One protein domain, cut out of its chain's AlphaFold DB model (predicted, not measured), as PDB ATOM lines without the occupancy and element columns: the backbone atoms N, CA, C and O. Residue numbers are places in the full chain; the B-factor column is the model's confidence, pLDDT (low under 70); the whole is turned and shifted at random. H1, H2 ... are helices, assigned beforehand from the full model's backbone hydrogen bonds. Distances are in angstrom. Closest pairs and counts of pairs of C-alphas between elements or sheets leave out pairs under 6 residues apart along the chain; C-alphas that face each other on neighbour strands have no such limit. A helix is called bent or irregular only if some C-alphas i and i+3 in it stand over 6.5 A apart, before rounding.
ATOM      1  N   ASN A  25     135.748 167.031 175.729       70.88
ATOM      2  CA  ASN A  25     136.459 167.071 174.453       70.88
ATOM      3  C   ASN A  25     135.572 167.689 173.355       70.88
ATOM      4  O   ASN A  25     136.029 168.500 172.553       70.88
ATOM      5  N   ILE A  26     134.270 167.382 173.380       74.56
ATOM      6  CA  ILE A  26     133.275 167.940 172.451       74.56
ATOM      7  C   ILE A  26     133.110 169.449 172.677       74.56
ATOM      8  O   ILE A  26     133.185 170.225 171.725       74.56
ATOM      9  N   LYS A  27     132.947 169.880 173.935       79.50
ATOM     10  CA  LYS A  27     132.854 171.311 174.276       79.50
ATOM     11  C   LYS A  27     134.135 172.065 173.917       79.50
ATOM     12  O   LYS A  27     134.059 173.129 173.308       79.50
ATOM     13  N   GLY A  28     135.296 171.484 174.225       79.81
ATOM     14  CA  GLY A  28     136.598 172.042 173.856       79.81
ATOM     15  C   GLY A  28     136.749 172.234 172.349       79.81
ATOM     16  O   GLY A  28     137.197 173.286 171.894       79.81
ATOM     17  N   LYS A  29     136.287 171.261 171.556       79.44
ATOM     18  CA  LYS A  29     136.287 171.342 170.092       79.44
ATOM     19  C   LYS A  29     135.379 172.457 169.567       79.44
ATOM     20  O   LYS A  29     135.779 173.187 168.662       79.44
ATOM     21  N   GLU A  30     134.176 172.617 170.115       82.75
ATOM     22  CA  GLU A  30     133.257 173.692 169.712       82.75
ATOM     23  C   GLU A  30     133.800 175.087 170.052       82.75
ATOM     24  O   GLU A  30     133.730 176.004 169.227       82.75
ATOM     25  N   GLU A  31     134.364 175.257 171.250       84.50
ATOM     26  CA  GLU A  31     135.002 176.510 171.663       84.50
ATOM     27  C   GLU A  31     136.240 176.826 170.823       84.50
ATOM     28  O   GLU A  31     136.446 177.987 170.447       84.50
ATOM     29  N   PHE A  32     137.028 175.806 170.476       84.94
ATOM     30  CA  PHE A  32     138.155 175.943 169.563       84.94
ATOM     31  C   PHE A  32     137.697 176.426 168.186       84.94
ATOM     32  O   PHE A  32     138.254 177.401 167.694       84.94
ATOM     33  N   ILE A  33     136.655 175.825 167.595       84.00
ATOM     34  CA  ILE A  33     136.134 176.240 166.281       84.00
ATOM     35  C   ILE A  33     135.701 177.710 166.301       84.00
ATOM     36  O   ILE A  33     136.129 178.479 165.444       84.00
ATOM     37  N   LYS A  34     134.918 178.130 167.305       84.31
ATOM     38  CA  LYS A  34     134.473 179.530 167.436       84.31
ATOM     39  C   LYS A  34     135.643 180.495 167.614       84.31
ATOM     40  O   LYS A  34     135.671 181.564 167.013       84.31
ATOM     41  N   SER A  35     136.614 180.125 168.446       82.62
ATOM     42  CA  SER A  35     137.781 180.967 168.715       82.62
ATOM     43  C   SER A  35     138.706 181.054 167.502       82.62
ATOM     44  O   SER A  35     139.282 182.108 167.243       82.62
ATOM     45  N   ALA A  36     138.826 179.963 166.742       83.50
ATOM     46  CA  ALA A  36     139.688 179.866 165.575       83.50
ATOM     47  C   ALA A  36     139.222 180.746 164.406       83.50
ATOM     48  O   ALA A  36     140.056 181.209 163.630       83.50
ATOM     49  N   GLU A  37     137.919 181.015 164.299       80.00
ATOM     50  CA  GLU A  37     137.375 181.969 163.324       80.00
ATOM     51  C   GLU A  37     137.771 183.419 163.622       80.00
ATOM     52  O   GLU A  37     137.904 184.217 162.694       80.00
ATOM     53  N   PHE A  38     137.970 183.761 164.897       81.50
ATOM     54  CA  PHE A  38     138.393 185.098 165.307       81.50
ATOM     55  C   PHE A  38     139.921 185.243 165.291       81.50
ATOM     56  O   PHE A  38     140.454 186.170 164.688       81.50
ATOM     57  N   ASP A  39     140.629 184.320 165.947       82.94
ATOM     58  CA  ASP A  39     142.091 184.264 165.989       82.94
ATOM     59  C   ASP A  39     142.552 182.804 166.075       82.94
ATOM     60  O   ASP A  39     142.656 182.212 167.157       82.94
ATOM     61  N   PHE A  40     142.849 182.228 164.907       85.12
ATOM     62  CA  PHE A  40     143.291 180.840 164.764       85.12
ATOM     63  C   PHE A  40     144.497 180.503 165.643       85.12
ATOM     64  O   PHE A  40     144.554 179.433 166.243       85.12
ATOM     65  N   ASN A  41     145.455 181.416 165.751       84.56
ATOM     66  CA  ASN A  41     146.739 181.133 166.374       84.56
ATOM     67  C   ASN A  41     146.625 181.122 167.899       84.56
ATOM     68  O   ASN A  41     147.124 180.223 168.580       84.56
ATOM     69  N   LYS A  42     145.896 182.102 168.439       86.75
ATOM     70  CA  LYS A  42     145.577 182.158 169.864       86.75
ATOM     71  C   LYS A  42     144.691 180.986 170.279       86.75
ATOM     72  O   LYS A  42     144.943 180.377 171.318       86.75
ATOM     73  N   ALA A  43     143.690 180.654 169.462       87.19
ATOM     74  CA  ALA A  43     142.811 179.516 169.698       87.19
ATOM     75  C   ALA A  43     143.583 178.192 169.694       87.19
ATOM     76  O   ALA A  43     143.408 177.387 170.605       87.19
ATOM     77  N   ARG A  44     144.478 177.999 168.715       86.94
ATOM     78  CA  ARG A  44     145.335 176.813 168.612       86.94
ATOM     79  C   ARG A  44     146.223 176.674 169.840       86.94
ATOM     80  O   ARG A  44     146.171 175.638 170.485       86.94
ATOM     81  N   ASN A  45     146.954 177.718 170.222       88.31
ATOM     82  CA  ASN A  45     147.828 177.666 171.397       88.31
ATOM     83  C   ASN A  45     147.064 177.333 172.684       88.31
ATOM     84  O   ASN A  45     147.535 176.526 173.483       88.31
ATOM     85  N   LYS A  46     145.877 177.921 172.880       87.31
ATOM     86  CA  LYS A  46     145.044 177.640 174.054       87.31
ATOM     87  C   LYS A  46     144.541 176.192 174.055       87.31
ATOM     88  O   LYS A  46     144.681 175.494 175.052       87.31
ATOM     89  N   ALA A  47     144.015 175.721 172.925       84.38
ATOM     90  CA  ALA A  47     143.516 174.356 172.804       84.38
ATOM     91  C   ALA A  47     144.642 173.315 172.940       84.38
ATOM     92  O   ALA A  47     144.440 172.269 173.547       84.38
ATOM     93  N   GLU A  48     145.843 173.600 172.423       88.44
ATOM     94  CA  GLU A  48     147.008 172.717 172.561       88.44
ATOM     95  C   GLU A  48     147.472 172.601 174.021       88.44
ATOM     96  O   GLU A  48     147.932 171.533 174.421       88.44
ATOM     97  N   GLN A  49     147.335 173.669 174.817       87.12
ATOM     98  CA  GLN A  49     147.631 173.653 176.253       87.12
ATOM     99  C   GLN A  49     146.608 172.841 177.057       87.12
ATOM    100  O   GLN A  49     146.993 172.154 177.999       87.12
ATOM    101  N   GLU A  50     145.326 172.916 176.695       84.06
ATOM    102  CA  GLU A  50     144.237 172.266 177.441       84.06
ATOM    103  C   GLU A  50     144.015 170.799 177.032       84.06
ATOM    104  O   GLU A  50     143.800 169.946 177.890       84.06
ATOM    105  N   PHE A  51     144.095 170.482 175.735       83.00
ATOM    106  CA  PHE A  51     143.717 169.171 175.178       83.00
ATOM    107  C   PHE A  51     144.881 168.407 174.533       83.00
ATOM    108  O   PHE A  51     144.730 167.240 174.154       83.00
ATOM    109  N   GLY A  52     146.043 169.047 174.404       84.19
ATOM    110  CA  GLY A  52     147.228 168.478 173.773       84.19
ATOM    111  C   GLY A  52     147.253 168.643 172.251       84.19
ATOM    112  O   GLY A  52     146.226 168.708 171.572       84.19
ATOM    113  N   LYS A  53     148.469 168.682 171.700       87.12
ATOM    114  CA  LYS A  53     148.720 168.951 170.274       87.12
ATOM    115  C   LYS A  53     148.077 167.931 169.340       87.12
ATOM    116  O   LYS A  53     147.450 168.317 168.358       87.12
ATOM    117  N   ASP A  54     148.179 166.648 169.671       84.19
ATOM    118  CA  ASP A  54     147.659 165.569 168.827       84.19
ATOM    119  C   ASP A  54     146.130 165.608 168.717       84.19
ATOM    120  O   ASP A  54     145.567 165.366 167.648       84.19
ATOM    121  N   THR A  55     145.446 165.954 169.809       83.75
ATOM    122  CA  THR A  55     143.984 166.089 169.847       83.75
ATOM    123  C   THR A  55     143.524 167.257 168.980       83.75
ATOM    124  O   THR A  55     142.633 167.104 168.145       83.75
ATOM    125  N   VAL A  56     144.178 168.414 169.116       85.88
ATOM    126  CA  VAL A  56     143.858 169.613 168.329       85.88
ATOM    127  C   VAL A  56     144.137 169.391 166.846       85.88
ATOM    128  O   VAL A  56     143.323 169.778 166.007       85.88
ATOM    129  N   GLN A  57     145.231 168.710 166.498       85.06
ATOM    130  CA  GLN A  57     145.542 168.397 165.105       85.06
ATOM    131  C   GLN A  57     144.473 167.487 164.481       85.06
ATOM    132  O   GLN A  57     144.018 167.768 163.375       85.06
ATOM    133  N   LYS A  58     143.964 166.483 165.215       86.94
ATOM    134  CA  LYS A  58     142.816 165.669 164.766       86.94
ATOM    135  C   LYS A  58     141.560 166.512 164.533       86.94
ATOM    136  O   LYS A  58     140.822 166.258 163.581       86.94
ATOM    137  N   TRP A  59     141.300 167.515 165.373       84.94
ATOM    138  CA  TRP A  59     140.164 168.419 165.172       84.94
ATOM    139  C   TRP A  59     140.323 169.295 163.926       84.94
ATOM    140  O   TRP A  59     139.339 169.497 163.211       84.94
ATOM    141  N   ILE A  60     141.538 169.780 163.652       85.50
ATOM    142  CA  ILE A  60     141.865 170.543 162.438       85.50
ATOM    143  C   ILE A  60     141.720 169.653 161.199       85.50
ATOM    144  O   ILE A  60     141.077 170.045 160.230       85.50
ATOM    145  N   ASP A  61     142.256 168.432 161.239       83.94
ATOM    146  CA  ASP A  61     142.204 167.504 160.108       83.94
ATOM    147  C   ASP A  61     140.787 167.018 159.797       83.94
ATOM    148  O   ASP A  61     140.466 166.789 158.627       83.94
ATOM    149  N   GLY A  62     139.940 166.904 160.825       82.19
ATOM    150  CA  GLY A  62     138.538 166.514 160.714       82.19
ATOM    151  C   GLY A  62     137.583 167.629 160.270       82.19
ATOM    152  O   GLY A  62     136.404 167.348 160.068       82.19
ATOM    153  N   ASN A  63     138.041 168.878 160.124       80.44
ATOM    154  CA  ASN A  63     137.201 170.002 159.702       80.44
ATOM    155  C   ASN A  63     137.860 170.793 158.560       80.44
ATOM    156  O   ASN A  63     138.885 171.449 158.741       80.44
ATOM    157  N   THR A  64     137.224 170.791 157.384       83.06
ATOM    158  CA  THR A  64     137.714 171.490 156.184       83.06
ATOM    159  C   THR A  64     137.948 172.983 156.419       83.06
ATOM    160  O   THR A  64     138.950 173.525 155.956       83.06
ATOM    161  N   ARG A  65     137.090 173.643 157.208       81.31
ATOM    162  CA  ARG A  65     137.213 175.073 157.516       81.31
ATOM    163  C   ARG A  65     138.443 175.385 158.368       81.31
ATOM    164  O   ARG A  65     139.119 176.380 158.118       81.31
ATOM    165  N   LEU A  66     138.743 174.539 159.353       82.75
ATOM    166  CA  LEU A  66     139.925 174.700 160.206       82.75
ATOM    167  C   LEU A  66     141.220 174.462 159.423       82.75
ATOM    168  O   LEU A  66     142.198 175.177 159.627       82.75
ATOM    169  N   LYS A  67     141.204 173.514 158.481       84.12
ATOM    170  CA  LYS A  67     142.312 173.279 157.546       84.12
ATOM    171  C   LYS A  67     142.616 174.497 156.675       84.12
ATOM    172  O   LYS A  67     143.778 174.876 156.527       84.12
ATOM    173  N   ASP A  68     141.582 175.141 156.140       83.69
ATOM    174  CA  ASP A  68     141.746 176.365 155.352       83.69
ATOM    175  C   ASP A  68     142.308 177.519 156.190       83.69
ATOM    176  O   ASP A  68     143.166 178.263 155.712       83.69
ATOM    177  N   LEU A  69     141.861 177.660 157.443       82.31
ATOM    178  CA  LEU A  69     142.400 178.656 158.372       82.31
ATOM    179  C   LEU A  69     143.873 178.388 158.698       82.31
ATOM    180  O   LEU A  69     144.672 179.323 158.701       82.31
ATOM    181  N   GLU A  70     144.266 177.126 158.891       84.44
ATOM    182  CA  GLU A  70     145.671 176.761 159.097       84.44
ATOM    183  C   GLU A  70     146.531 177.138 157.883       84.44
ATOM    184  O   GLU A  70     147.629 177.682 158.033       84.44
ATOM    185  N   LYS A  71     146.035 176.879 156.669       84.44
ATOM    186  CA  LYS A  71     146.741 177.230 155.434       84.44
ATOM    187  C   LYS A  71     146.887 178.745 155.282       84.44
ATOM    188  O   LYS A  71     147.995 179.217 155.041       84.44
ATOM    189  N   GLN A  72     145.807 179.501 155.483       80.00
ATOM    190  CA  GLN A  72     145.834 180.969 155.451       80.00
ATOM    191  C   GLN A  72     146.796 181.538 156.493       80.00
ATOM    192  O   GLN A  72     147.553 182.462 156.198       80.00
ATOM    193  N   TYR A  73     146.820 180.953 157.691       77.88
ATOM    194  CA  TYR A  73     147.770 181.332 158.725       77.88
ATOM    195  C   TYR A  73     149.218 181.070 158.288       77.88
ATOM    196  O   TYR A  73     150.041 181.979 158.360       77.88
ATOM    197  N   LYS A  74     149.536 179.872 157.775       79.56
ATOM    198  CA  LYS A  74     150.885 179.553 157.267       79.56
ATOM    199  C   LYS A  74     151.297 180.494 156.134       79.56
ATOM    200  O   LYS A  74     152.442 180.931 156.082       79.56
ATOM    201  N   GLU A  75     150.380 180.838 155.236       78.50
ATOM    202  CA  GLU A  75     150.633 181.807 154.166       78.50
ATOM    203  C   GLU A  75     150.892 183.221 154.700       78.50
ATOM    204  O   GLU A  75     151.786 183.904 154.200       78.50
ATOM    205  N   PHE A  76     150.152 183.660 155.720       71.75
ATOM    206  CA  PHE A  76     150.366 184.948 156.379       71.75
ATOM    207  C   PHE A  76     151.698 184.993 157.138       71.75
ATOM    208  O   PHE A  76     152.449 185.960 157.007       71.75
ATOM    209  N   ASP A  77     152.037 183.935 157.873       72.19
ATOM    210  CA  ASP A  77     153.289 183.832 158.625       72.19
ATOM    211  C   ASP A  77     154.510 183.817 157.687       72.19
ATOM    212  O   ASP A  77     155.469 184.563 157.878       72.19
ATOM    213  N   ASN A  78     154.407 183.105 156.559       69.62
ATOM    214  CA  ASN A  78     155.413 183.123 155.492       69.62
ATOM    215  C   ASN A  78     155.616 184.510 154.851       69.62
ATOM    216  O   ASN A  78     156.659 184.759 154.240       69.62
ATOM    217  N   ARG A  79     154.628 185.410 154.949       65.50
ATOM    218  CA  ARG A  79     154.730 186.804 154.485       65.50
ATOM    219  C   ARG A  79     155.256 187.741 155.572       65.50
ATOM    220  O   ARG A  79     155.883 188.737 155.236       65.50
ATOM    221  N   LYS A  80     155.061 187.414 156.855       60.81
ATOM    222  CA  LYS A  80     155.410 188.266 158.006       60.81
ATOM    223  C   LYS A  80     156.906 188.561 158.173       60.81
ATOM    224  O   LYS A  80     157.249 189.486 158.898       60.81
ATOM    225  N   GLY A  81     157.782 187.818 157.497       58.47
ATOM    226  CA  GLY A  81     159.229 188.069 157.463       58.47
ATOM    227  C   GLY A  81     159.774 188.489 156.097       58.47
ATOM    228  O   GLY A  81     160.955 188.806 155.982       58.47
TER     229      GLY A  81
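AT A GLANCE: This is residues 25 to 81 of the 100 residues of an uncharacterized protein of Arcobacter butzleri L348 (UniProt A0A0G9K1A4). A long helix, H1, folds back on itself into two arms side by side, H1a and H1b; H2 crosses H1b steeply, and H3 makes a corner with H2, packs with its residues 66 to 69 on H1a, and sticks out with residues 74 to 80. The printed part has 57 residues with three named helices, H1, H2 and H3 in chain order, and no named strand: all helix. It is compact, with a radius of gyration of the C-alphas of 10.9 A, and spans 35 by 21 by 20 A, an elongated outline.

HOW THE PARTS SIT: H1, residues 25 to 51, was assigned as one helix by its hydrogen bonds but is bent: C-alphas 38 and 41 are 9.3 A apart. Its arms H1a, residues 25 to 38, and H1b, residues 41 to 51, touch, opposite ways at a shallow tilt of 11 degrees; their closest C-alphas, of Ala 36 and Ala 43, are 5.2 A apart. H2, residues 53 to 61, touches H1b at a steep tilt of 56 degrees, closest at the C-alphas of Glu 48 and Val 56, 6.1 A. H3, residues 64 to 80, touches H1a at a steep tilt of 45 degrees, with residues 66 to 69 alone; the closest C-alphas, of Ile 33 and Leu 66, are 7.3 A apart. H2 and H3 only just touch, only at the corner, with 3 pairs of C-alphas within 8 A, the closest those of Ile 60 and Leu 66, 5.1 A. Every O i to N i+4 pair is within hydrogen-bond range in H1b, H2 and H3, and 9 of 10 are in H1a.

IN THESE COORDINATES: H1a begins at C-alpha 25 (136.459, 167.071, 174.453) and is 20.3 A long; H1b is 15.2 A and H2 12.2 A. H3, 24.5 A, ends at C-alpha 80 (155.410, 188.266, 158.006).

THE WHOLE: The two C-alphas farthest apart, of Ile 26 and Gly 81, are 36.1 A apart. The printed part has no cut, and both links, H1 to H2 and H2 to H3, are tight. Residues 74 to 81 stand free; pLDDT is under 70 at residues 78 to 81.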